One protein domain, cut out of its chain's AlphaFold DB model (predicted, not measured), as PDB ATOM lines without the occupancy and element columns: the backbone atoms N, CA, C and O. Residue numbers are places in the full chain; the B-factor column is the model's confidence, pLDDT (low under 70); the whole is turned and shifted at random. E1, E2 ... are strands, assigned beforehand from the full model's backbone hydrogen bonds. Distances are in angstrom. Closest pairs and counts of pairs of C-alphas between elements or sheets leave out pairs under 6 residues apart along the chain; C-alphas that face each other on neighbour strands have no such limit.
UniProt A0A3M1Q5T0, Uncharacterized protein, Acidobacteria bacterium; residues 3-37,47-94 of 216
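AT A GLANCE: This is residues 3 to 37 and 47 to 94 of the 216 residues of an uncharacterized protein of Acidobacteria bacterium (UniProt A0A3M1Q5T0). The model is a small, flattened sandwich of strands, loosely formed: a twisted three-strand sheet, E1, E4 and E5, is partly face to face with a two-strand sheet, E2 and E3. The two sheets come near each other where E1 and E2 follow one another, and the short stretch of residues 3 to 4 pairs with E3. The printed part has 83 residues, with no named helix and five named strands in the order E1 E2 E3 E4 E5; the class is all strand, though 41 of the 83 residues, under half, are in named elements. The sheets run E1 - E4 - E5 and E2 - E3, both antiparallel. The whole is only just compact, close to loose, with a radius of gyration of the C-alphas of 14.1 A, and only just flat, with spans of 40 by 31 by 17 A.

HOW THE PARTS SIT: Residues 3 to 4 pair antiparallel with residues 54 to 55 of E3, residues 54 to 60. E1, residues 14 to 19, is an edge strand and the antiparallel neighbour of E4, residues 67 to 77, at 159 degrees between directions; N 15 and O 76 are 3.2 A apart, within hydrogen-bond range. The closest C-alphas of E1 and E2, residues 24 to 30, are those of Ala 19 and Val 26, 6.1 A apart. E2 and E3 are antiparallel neighbours at 157 degrees, with N 25 and O 59 within hydrogen-bond range at 2.8 A. E3 and E4 are apart. E4, the inner strand, forms a hairpin with E5, residues 84 to 93, at 158 degrees; N 69 and O 91 are 2.8 A apart, and N 87 and O 73 are 2.9 A apart, both within hydrogen-bond range. E5 is the other edge strand, and the sheet is twisted, its C-alphas up to 4.1 A off the best plane. The closest C-alphas of E3 and E5 are those of Ala 60 and Ile 93, 7.6 A apart, while E2 and E5 are apart.

IN THESE COORDINATES: E1, residues 14 to 19, begins at C-alpha 14, (132.849, -51.414, 29.497), and is 14.3 A long. E2, residues 24 to 30, is 19.9 A long, and E3, residues 54 to 60, is 19.4 A long. E4, residues 67 to 77, is 30.7 A long and begins at C-alpha 67, (134.546, -80.065, 33.661). E5, residues 84 to 93, is 27.3 A long and ends at C-alpha 93, (130.832, -77.691, 30.976).

THE WHOLE: The two C-alphas farthest apart, those of Asp 8 and Gly 65, are 41.4 A apart. Residues 38 to 46 are not printed, and C-alphas 37 and 47 are 8.4 A apart across this cut, which lies in the link from E2 to E3. Of the links printed whole, E1 to E2 is tight, and E3 to E4 and E4 to E5 are short. The mean pLDDT of the printed part is 75.2; 22 residues are under 70, among them residues 33 to 37, 47 to 49 and 62 to 65.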
ATOM      1  N   TRP A   3     123.549 -59.174  33.094       69.12
ATOM      2  CA  TRP A   3     123.416 -57.807  32.598       69.12
ATOM      3  C   TRP A   3     124.112 -56.859  33.559       69.12
ATOM      4  O   TRP A   3     123.960 -57.010  34.774       69.12
ATOM      5  N   ILE A   4     124.833 -55.884  33.021       68.62
ATOM      6  CA  ILE A   4     125.487 -54.844  33.811       68.62
ATOM      7  C   ILE A   4     124.832 -53.515  33.471       68.62
ATOM      8  O   ILE A   4     124.706 -53.169  32.296       68.62
ATOM      9  N   ARG A   5     124.405 -52.810  34.518       70.44
ATOM     10  CA  ARG A   5     123.782 -51.491  34.453       70.44
ATOM     11  C   ARG A   5     124.316 -50.637  35.591       70.44
ATOM     12  O   ARG A   5     124.578 -51.170  36.671       70.44
ATOM     13  N   SER A   6     124.417 -49.335  35.367       65.88
ATOM     14  CA  SER A   6     124.645 -48.411  36.470       65.88
ATOM     15  C   SER A   6     123.374 -48.272  37.314       65.88
ATOM     16  O   SER A   6     122.263 -48.253  36.775       65.88
ATOM     17  N   ALA A   7     123.519 -48.193  38.638       68.12
ATOM     18  CA  ALA A   7     122.383 -48.042  39.554       68.12
ATOM     19  C   ALA A   7     121.685 -46.678  39.395       68.12
ATOM     20  O   ALA A   7     120.480 -46.574  39.608       68.12
ATOM     21  N   ASP A   8     122.432 -45.661  38.964       70.25
ATOM     22  CA  ASP A   8     121.954 -44.301  38.693       70.25
ATOM     23  C   ASP A   8     121.354 -44.127  37.282       70.25
ATOM     24  O   ASP A   8     120.927 -43.035  36.911       70.25
ATOM     25  N   GLY A   9     121.316 -45.199  36.479       63.31
ATOM     26  CA  GLY A   9     120.786 -45.184  35.117       63.31
ATOM     27  C   GLY A   9     121.689 -44.512  34.079       63.31
ATOM     28  O   GLY A   9     121.280 -44.408  32.922       63.31
ATOM     29  N   ARG A  10     122.904 -44.079  34.446       67.25
ATOM     30  CA  ARG A  10     123.871 -43.555  33.478       67.25
ATOM     31  C   ARG A  10     124.393 -44.672  32.567       67.25
ATOM     32  O   ARG A  10     124.532 -45.818  33.012       67.25
ATOM     33  N   PRO A  11     124.681 -44.365  31.289       63.28
ATOM     34  CA  PRO A  11     125.327 -45.317  30.399       63.28
ATOM     35  C   PRO A  11     126.708 -45.661  30.959       63.28
ATOM     36  O   PRO A  11     127.533 -44.777  31.163       63.28
ATOM     37  N   LEU A  12     126.928 -46.946  31.216       70.25
ATOM     38  CA  LEU A  12     128.225 -47.483  31.606       70.25
ATOM     39  C   LEU A  12     129.006 -47.808  30.334       70.25
ATOM     40  O   LEU A  12     128.436 -48.401  29.414       70.25
ATOM     41  N   THR A  13     130.294 -47.500  30.278       74.56
ATOM     42  CA  THR A  13     131.184 -47.995  29.223       74.56
ATOM     43  C   THR A  13     132.047 -49.111  29.786       74.56
ATOM     44  O   THR A  13     132.817 -48.907  30.721       74.56
ATOM     45  N   VAL A  14     131.930 -50.308  29.209       70.62
ATOM     46  CA  VAL A  14     132.849 -51.414  29.497       70.62
ATOM     47  C   VAL A  14     134.031 -51.299  28.545       70.62
ATOM     48  O   VAL A  14     133.858 -51.387  27.330       70.62
ATOM     49  N   THR A  15     135.221 -51.076  29.093       70.62
ATOM     50  CA  THR A  15     136.442 -50.834  28.307       70.62
ATOM     51  C   THR A  15     137.270 -52.097  28.117       70.62
ATOM     52  O   THR A  15     137.887 -52.279  27.070       70.62
ATOM     53  N   GLU A  16     137.242 -53.003  29.091       72.69
ATOM     54  CA  GLU A  16     137.981 -54.256  29.033       72.69
ATOM     55  C   GLU A  16     137.261 -55.355  29.806       72.69
ATOM     56  O   GLU A  16     136.632 -55.111  30.843       72.69
ATOM     57  N   ALA A  17     137.399 -56.584  29.307       65.12
ATOM     58  CA  ALA A  17     137.070 -57.763  30.073       65.12
ATOM     59  C   ALA A  17     137.972 -58.945  29.767       65.12
ATOM     60  O   ALA A  17     138.152 -59.332  28.612       65.12
ATOM     61  N   ALA A  18     138.435 -59.586  30.832       73.50
ATOM     62  CA  ALA A  18     139.220 -60.799  30.742       73.50
ATOM     63  C   ALA A  18     138.678 -61.844  31.716       73.50
ATOM     64  O   ALA A  18     138.386 -61.550  32.880       73.50
ATOM     65  N   ALA A  19     138.568 -63.086  31.240       76.38
ATOM     66  CA  ALA A  19     138.518 -64.227  32.137       76.38
ATOM     67  C   ALA A  19     139.933 -64.521  32.625       76.38
ATOM     68  O   ALA A  19     140.874 -64.595  31.838       76.38
ATOM     69  N   THR A  20     140.071 -64.785  33.916       76.19
ATOM     70  CA  THR A  20     141.354 -65.177  34.515       76.19
ATOM     71  C   THR A  20     141.764 -66.622  34.195       76.19
ATOM     72  O   THR A  20     142.781 -67.102  34.695       76.19
ATOM     73  N   ARG A  21     140.985 -67.353  33.378       74.25
ATOM     74  CA  ARG A  21     141.171 -68.787  33.114       74.25
ATOM     75  C   ARG A  21     141.341 -69.111  31.623       74.25
ATOM     76  O   ARG A  21     140.512 -68.683  30.819       74.25
ATOM     77  N   PRO A  22     142.344 -69.934  31.255       68.19
ATOM     78  CA  PRO A  22     142.527 -70.387  29.879       68.19
ATOM     79  C   PRO A  22     141.359 -71.277  29.430       68.19
ATOM     80  O   PRO A  22     140.861 -72.101  30.193       68.19
ATOM     81  N   GLY A  23     140.910 -71.108  28.183       68.88
ATOM     82  CA  GLY A  23     139.797 -71.876  27.607       68.88
ATOM     83  C   GLY A  23     138.394 -71.356  27.948       68.88
ATOM     84  O   GLY A  23     137.415 -71.902  27.437       68.88
ATOM     85  N   ILE A  24     138.280 -70.298  28.759       76.62
ATOM     86  CA  ILE A  24     137.063 -69.494  28.910       76.62
ATOM     87  C   ILE A  24     137.307 -68.162  28.205       76.62
ATOM     88  O   ILE A  24     138.240 -67.438  28.536       76.62
ATOM     89  N   THR A  25     136.459 -67.829  27.241       80.69
ATOM     90  CA  THR A  25     136.462 -66.524  26.587       80.69
ATOM     91  C   THR A  25     135.258 -65.723  27.043       80.69
ATOM     92  O   THR A  25     134.170 -66.250  27.287       80.69
ATOM     93  N   VAL A  26     135.473 -64.425  27.190       82.06
ATOM     94  CA  VAL A  26     134.470 -63.490  27.675       82.06
ATOM     95  C   VAL A  26     134.355 -62.382  26.651       82.06
ATOM     96  O   VAL A  26     135.364 -61.850  26.201       82.06
ATOM     97  N   ARG A  27     133.126 -62.053  26.264       82.75
ATOM     98  CA  ARG A  27     132.848 -60.900  25.414       82.75
ATOM     99  C   ARG A  27     131.661 -60.125  25.954       82.75
ATOM    100  O   ARG A  27     130.767 -60.697  26.582       82.75
ATOM    101  N   PHE A  28     131.656 -58.840  25.652       79.81
ATOM    102  CA  PHE A  28     130.581 -57.934  26.000       79.81
ATOM    103  C   PHE A  28     129.841 -57.498  24.743       79.81
ATOM    104  O   PHE A  28     130.454 -57.125  23.748       79.81
ATOM    105  N   GLU A  29     128.515 -57.578  24.783       82.56
ATOM    106  CA  GLU A  29     127.647 -57.090  23.711       82.56
ATOM    107  C   GLU A  29     126.815 -55.942  24.274       82.56
ATOM    108  O   GLU A  29     126.102 -56.123  25.265       82.56
ATOM    109  N   LYS A  30     126.916 -54.756  23.668       79.94
ATOM    110  CA  LYS A  30     126.059 -53.629  24.030       79.94
ATOM    111  C   LYS A  30     124.637 -53.928  23.561       79.94
ATOM    112  O   LYS A  30     124.423 -54.347  22.426       79.94
ATOM    113  N   VAL A  31     123.662 -53.728  24.438       78.50
ATOM    114  CA  VAL A  31     122.250 -53.833  24.076       78.50
ATOM    115  C   VAL A  31     121.851 -52.533  23.390       78.50
ATOM    116  O   VAL A  31     121.786 -51.484  24.026       78.50
ATOM    117  N   GLU A  32     121.612 -52.595  22.083       74.94
ATOM    118  CA  GLU A  32     121.236 -51.419  21.284       74.94
ATOM    119  C   GLU A  32     119.721 -51.183  21.249       74.94
ATOM    120  O   GLU A  32     119.273 -50.046  21.138       74.94
ATOM    121  N   ALA A  33     118.919 -52.238  21.409       66.75
ATOM    122  CA  ALA A  33     117.463 -52.163  21.367       66.75
ATOM    123  C   ALA A  33     116.828 -52.957  22.512       66.75
ATOM    124  O   ALA A  33     117.373 -53.966  22.964       66.75
ATOM    125  N   VAL A  34     115.653 -52.505  22.967       62.06
ATOM    126  CA  VAL A  34     114.834 -53.216  23.957       62.06
ATOM    127  C   VAL A  34     114.539 -54.608  23.408       62.06
ATOM    128  O   VAL A  34     113.819 -54.755  22.423       62.06
ATOM    129  N   GLN A  35     115.088 -55.639  24.045       58.94
ATOM    130  CA  GLN A  35     114.702 -57.009  23.741       58.94
ATOM    131  C   GLN A  35     113.443 -57.298  24.568       58.94
ATOM    132  O   GLN A  35     113.532 -57.266  25.799       58.94
ATOM    133  N   PRO A  36     112.266 -57.524  23.953       55.12
ATOM    134  CA  PRO A  36     111.054 -57.778  24.717       55.12
ATOM    135  C   PRO A  36     111.263 -59.046  25.547       55.12
ATOM    136  O   PRO A  36     111.435 -60.142  25.010       55.12
ATOM    137  N   ALA A  37     111.296 -58.893  26.871       55.53
ATOM    138  CA  ALA A  37     111.219 -60.026  27.774       55.53
ATOM    139  C   ALA A  37     109.825 -60.629  27.582       55.53
ATOM    140  O   ALA A  37     108.832 -59.984  27.913       55.53
ATOM    141  N   LEU A  47     113.378 -57.083  35.457       59.72
ATOM    142  CA  LEU A  47     113.847 -55.954  34.654       59.72
ATOM    143  C   LEU A  47     114.600 -56.487  33.427       59.72
ATOM    144  O   LEU A  47     115.767 -56.868  33.532       59.72
ATOM    145  N   GLY A  48     113.911 -56.526  32.285       61.09
ATOM    146  CA  GLY A  48     114.469 -56.965  31.015       61.09
ATOM    147  C   GLY A  48     115.650 -56.089  30.594       61.09
ATOM    148  O   GLY A  48     115.837 -55.000  31.152       61.09
ATOM    149  N   PRO A  49     116.462 -56.561  29.637       69.25
ATOM    150  CA  PRO A  49     117.575 -55.780  29.120       69.25
ATOM    151  C   PRO A  49     117.084 -54.459  28.524       69.25
ATOM    152  O   PRO A  49     116.119 -54.434  27.755       69.25
ATOM    153  N   ARG A  50     117.751 -53.363  28.883       70.88
ATOM    154  CA  ARG A  50     117.470 -52.023  28.359       70.88
ATOM    155  C   ARG A  50     118.559 -51.592  27.376       70.88
ATOM    156  O   ARG A  50     119.703 -52.018  27.526       70.88
ATOM    157  N   PRO A  51     118.236 -50.733  26.394       72.94
ATOM    158  CA  PRO A  51     119.251 -50.038  25.618       72.94
ATOM    159  C   PRO A  51     120.279 -49.388  26.548       72.94
ATOM    160  O   PRO A  51     119.903 -48.695  27.492       72.94
ATOM    161  N   GLY A  52     121.563 -49.647  26.301       73.31
ATOM    162  CA  GLY A  52     122.661 -49.199  27.163       73.31
ATOM    163  C   GLY A  52     123.132 -50.218  28.207       73.31
ATOM    164  O   GLY A  52     124.213 -50.029  28.759       73.31
ATOM    165  N   ASP A  53     122.397 -51.313  28.432       79.19
ATOM    166  CA  ASP A  53     122.901 -52.439  29.221       79.19
ATOM    167  C   ASP A  53     124.028 -53.155  28.462       79.19
ATOM    168  O   ASP A  53     124.023 -53.262  27.230       79.19
ATOM    169  N   TRP A  54     124.970 -53.724  29.209       79.25
ATOM    170  CA  TRP A  54     125.989 -54.610  28.655       79.25
ATOM    171  C   TRP A  54     125.665 -56.068  28.961       79.25
ATOM    172  O   TRP A  54     125.433 -56.452  30.113       79.25
ATOM    173  N   ARG A  55     125.676 -56.902  27.922       81.94
ATOM    174  CA  ARG A  55     125.509 -58.350  28.020       81.94
ATOM    175  C   ARG A  55     126.859 -59.025  28.171       81.94
ATOM    176  O   ARG A  55     127.689 -58.955  27.269       81.94
ATOM    177  N   LEU A  56     127.024 -59.778  29.250       82.88
ATOM    178  CA  LEU A  56     128.169 -60.659  29.414       82.88
ATOM    179  C   LEU A  56     127.920 -62.005  28.721       82.88
ATOM    180  O   LEU A  56     127.051 -62.780  29.140       82.88
ATOM    181  N   VAL A  57     128.703 -62.308  27.688       82.88
ATOM    182  CA  VAL A  57     128.701 -63.606  27.009       82.88
ATOM    183  C   VAL A  57     129.964 -64.368  27.384       82.88
ATOM    184  O   VAL A  57     131.078 -63.986  27.033       82.88
ATOM    185  N   VAL A  58     129.763 -65.471  28.103       81.38
ATOM    186  CA  VAL A  58     130.819 -66.401  28.502       81.38
ATOM    187  C   VAL A  58     130.765 -67.611  27.582       81.38
ATOM    188  O   VAL A  58     129.747 -68.305  27.516       81.38
ATOM    189  N   SER A  59     131.870 -67.871  26.904       78.75
ATOM    190  CA  SER A  59     132.067 -69.024  26.038       78.75
ATOM    191  C   SER A  59     133.169 -69.899  26.619       78.75
ATOM    192  O   SER A  59     134.115 -69.410  27.226       78.75
ATOM    193  N   ALA A  60     133.042 -71.208  26.457       76.62
ATOM    194  CA  ALA A  60     134.072 -72.153  26.857       76.62
ATOM    195  C   ALA A  60     134.490 -72.979  25.648       76.62
ATOM    196  O   ALA A  60     133.640 -73.328  24.824       76.62
ATOM    197  N   ASP A  61     135.775 -73.311  25.569       71.75
ATOM    198  CA  ASP A  61     136.291 -74.195  24.536       71.75
ATOM    199  C   ASP A  61     135.620 -75.580  24.647       71.75
ATOM    200  O   ASP A  61     135.778 -76.273  25.668       71.75
ATOM    201  N   PRO A  62     134.856 -76.002  23.620       63.66
ATOM    202  CA  PRO A  62     134.208 -77.303  23.614       63.66
ATOM    203  C   PRO A  62     135.198 -78.476  23.520       63.66
ATOM    204  O   PRO A  62     134.805 -79.595  23.863       63.66
ATOM    205  N   ALA A  63     136.441 -78.260  23.067       66.19
ATOM    206  CA  ALA A  63     137.453 -79.308  22.924       66.19
ATOM    207  C   ALA A  63     138.024 -79.766  24.273       66.19
ATOM    208  O   ALA A  63     138.305 -80.948  24.456       66.19
ATOM    209  N   ALA A  64     138.097 -78.872  25.261       65.44
ATOM    210  CA  ALA A  64     138.665 -79.162  26.575       65.44
ATOM    211  C   ALA A  64     137.773 -80.060  27.480       65.44
ATOM    212  O   ALA A  64     138.034 -80.228  28.672       65.44
ATOM    213  N   GLY A  65     136.706 -80.651  26.930       68.00
ATOM    214  CA  GLY A  65     135.914 -81.703  27.573       68.00
ATOM    215  C   GLY A  65     135.049 -81.259  28.767       68.00
ATOM    216  O   GLY A  65     135.034 -80.085  29.150       68.00
ATOM    217  N   PRO A  66     134.264 -82.184  29.356       76.12
ATOM    218  CA  PRO A  66     133.396 -81.880  30.489       76.12
ATOM    219  C   PRO A  66     134.169 -81.611  31.774       76.12
ATOM    220  O   PRO A  66     134.958 -82.442  32.211       76.12
ATOM    221  N   ARG A  67     133.875 -80.491  32.430       77.88
ATOM    222  CA  ARG A  67     134.546 -80.065  33.661       77.88
ATOM    223  C   ARG A  67     133.750 -78.986  34.385       77.88
ATOM    224  O   ARG A  67     132.770 -78.452  33.862       77.88
ATOM    225  N   THR A  68     134.141 -78.706  35.619       80.94
ATOM    226  CA  THR A  68     133.655 -77.541  36.363       80.94
ATOM    227  C   THR A  68     134.843 -76.653  36.653       80.94
ATOM    228  O   THR A  68     135.843 -77.135  37.168       80.94
ATOM    229  N   GLU A  69     134.715 -75.376  36.335       78.38
ATOM    230  CA  GLU A  69     135.768 -74.390  36.512       78.38
ATOM    231  C   GLU A  69     135.244 -73.223  37.336       78.38
ATOM    232  O   GLU A  69     134.077 -72.831  37.228       78.38
ATOM    233  N   ALA A  70     136.128 -72.696  38.174       81.38
ATOM    234  CA  ALA A  70     135.934 -71.455  38.896       81.38
ATOM    235  C   ALA A  70     136.995 -70.454  38.425       81.38
ATOM    236  O   ALA A  70     138.169 -70.802  38.244       81.38
ATOM    237  N   GLY A  71     136.567 -69.221  38.212       82.25
ATOM    238  CA  GLY A  71     137.416 -68.123  37.786       82.25
ATOM    239  C   GLY A  71     136.774 -66.789  38.119       82.25
ATOM    240  O   GLY A  71     135.758 -66.728  38.808       82.25
ATOM    241  N   GLU A  72     137.371 -65.732  37.599       85.69
ATOM    242  CA  GLU A  72     136.903 -64.365  37.784       85.69
ATOM    243  C   GLU A  72     136.783 -63.697  36.420       85.69
ATOM    244  O   GLU A  72     137.590 -63.950  35.518       85.69
ATOM    245  N   VAL A  73     135.762 -62.860  36.274       84.38
ATOM    246  CA  VAL A  73     135.662 -61.902  35.179       84.38
ATOM    247  C   VAL A  73     135.992 -60.541  35.755       84.38
ATOM    248  O   VAL A  73     135.257 -60.048  36.609       84.38
ATOM    249  N   ARG A  74     137.092 -59.956  35.284       86.81
ATOM    250  CA  ARG A  74     137.474 -58.589  35.639       86.81
ATOM    251  C   ARG A  74     136.915 -57.640  34.604       86.81
ATOM    252  O   ARG A  74     137.065 -57.901  33.411       86.81
ATOM    253  N   ILE A  75     136.269 -56.579  35.058       85.06
ATOM    254  CA  ILE A  75     135.606 -55.599  34.202       85.06
ATOM    255  C   ILE A  75     136.125 -54.225  34.581       85.06
ATOM    256  O   ILE A  75     135.997 -53.817  35.735       85.06
ATOM    257  N   ALA A  76     136.689 -53.518  33.609       85.31
ATOM    258  CA  ALA A  76     137.003 -52.107  33.752       85.31
ATOM    259  C   ALA A  76     135.810 -51.271  33.274       85.31
ATOM    260  O   ALA A  76     135.230 -51.551  32.218       85.31
ATOM    261  N   THR A  77     135.434 -50.266  34.063       82.62
ATOM    262  CA  THR A  77     134.332 -49.356  33.739       82.62
ATOM    263  C   THR A  77     134.756 -47.898  33.881       82.62
ATOM    264  O   THR A  77     135.756 -47.592  34.526       82.62
ATOM    265  N   ASP A  78     133.990 -47.001  33.269       80.56
ATOM    266  CA  ASP A  78     134.125 -45.548  33.402       80.56
ATOM    267  C   ASP A  78     133.371 -44.969  34.616       80.56
ATOM    268  O   ASP A  78     133.338 -43.751  34.797       80.56
ATOM    269  N   HIS A  79     132.777 -45.812  35.472       77.94
ATOM    270  CA  HIS A  79     132.068 -45.347  36.661       77.94
ATOM    271  C   HIS A  79     133.060 -44.781  37.696       77.94
ATOM    272  O   HIS A  79     133.974 -45.504  38.103       77.94
ATOM    273  N   PRO A  80     132.866 -43.544  38.195       78.19
ATOM    274  CA  PRO A  80     133.824 -42.889  39.091       78.19
ATOM    275  C   PRO A  80     134.049 -43.672  40.390       78.19
ATOM    276  O   PRO A  80     135.185 -43.819  40.832       78.19
ATOM    277  N   ASP A  81     132.982 -44.240  40.955       82.69
ATOM    278  CA  ASP A  81     133.059 -44.995  42.214       82.69
ATOM    279  C   ASP A  81     133.375 -46.489  42.027       82.69
ATOM    280  O   ASP A  81     133.693 -47.183  42.991       82.69
ATOM    281  N   LEU A  82     133.262 -47.016  40.802       81.00
ATOM    282  CA  LEU A  82     133.387 -48.451  40.510       81.00
ATOM    283  C   LEU A  82     134.202 -48.688  39.228       81.00
ATOM    284  O   LEU A  82     133.729 -49.349  38.297       81.00
ATOM    285  N   PRO A  83     135.454 -48.200  39.167       85.75
ATOM    286  CA  PRO A  83     136.279 -48.308  37.965       85.75
ATOM    287  C   PRO A  83     136.651 -49.760  37.633       85.75
ATOM    288  O   PRO A  83     137.058 -50.061  36.510       85.75
ATOM    289  N   ARG A  84     136.535 -50.673  38.610       87.19
ATOM    290  CA  ARG A  84     136.814 -52.103  38.460       87.19
ATOM    291  C   ARG A  84     135.772 -52.944  39.184       87.19
ATOM    292  O   ARG A  84     135.412 -52.649  40.320       87.19
ATOM    293  N   LEU A  85     135.335 -54.013  38.530       85.56
ATOM    294  CA  LEU A  85     134.424 -55.010  39.081       85.56
ATOM    295  C   LEU A  85     135.016 -56.402  38.866       85.56
ATOM    296  O   LEU A  85     135.268 -56.799  37.728       85.56
ATOM    297  N   ASP A  86     135.182 -57.149  39.956       87.19
ATOM    298  CA  ASP A  86     135.615 -58.543  39.926       87.19
ATOM    299  C   ASP A  86     134.413 -59.445  40.208       87.19
ATOM    300  O   ASP A  86     133.842 -59.453  41.300       87.19
ATOM    301  N   LEU A  87     133.992 -60.195  39.193       83.94
ATOM    302  CA  LEU A  87     132.827 -61.063  39.280       83.94
ATOM    303  C   LEU A  87     133.261 -62.528  39.395       83.94
ATOM    304  O   LEU A  87     133.874 -63.048  38.455       83.94
ATOM    305  N   PRO A  88     132.906 -63.238  40.482       84.25
ATOM    306  CA  PRO A  88     133.179 -64.661  40.581       84.25
ATOM    307  C   PRO A  88     132.341 -65.426  39.553       84.25
ATOM    308  O   PRO A  88     131.118 -65.287  39.468       84.25
ATOM    309  N   LEU A  89     133.001 -66.275  38.772       83.06
ATOM    310  CA  LEU A  89     132.398 -67.069  37.714       83.06
ATOM    311  C   LEU A  89     132.580 -68.557  38.007       83.06
ATOM    312  O   LEU A  89     133.695 -69.047  38.174       83.06
ATOM    313  N   ARG A  90     131.475 -69.309  37.980       80.94
ATOM    314  CA  ARG A  90     131.497 -70.775  37.993       80.94
ATOM    315  C   ARG A  90     130.905 -71.317  36.701       80.94
ATOM    316  O   ARG A  90     129.700 -71.223  36.475       80.94
ATOM    317  N   VAL A  91     131.742 -71.927  35.869       78.38
ATOM    318  CA  VAL A  91     131.331 -72.531  34.598       78.38
ATOM    319  C   VAL A  91     131.266 -74.042  34.759       78.38
ATOM    320  O   VAL A  91     132.209 -74.680  35.219       78.38
ATOM    321  N   ARG A  92     130.142 -74.646  34.368       78.81
ATOM    322  CA  ARG A  92     129.992 -76.105  34.338       78.81
ATOM    323  C   ARG A  92     129.782 -76.578  32.909       78.81
ATOM    324  O   ARG A  92     128.671 -76.518  32.384       78.81
ATOM    325  N   ILE A  93     130.836 -77.119  32.318       77.44
ATOM    326  CA  ILE A  93     130.832 -77.691  30.976       77.44
ATOM    327  C   ILE A  93     130.369 -79.141  31.102       77.44
ATOM    328  O   ILE A  93     131.026 -79.987  31.706       77.44
ATOM    329  N   ARG A  94     129.179 -79.436  30.578       72.75
ATOM    330  CA  ARG A  94     128.611 -80.790  30.574       72.75
ATOM    331  C   ARG A  94     128.828 -81.428  29.203       72.75
ATOM    332  O   ARG A  94     128.763 -80.714  28.204       72.75
TER     333      ARG A  94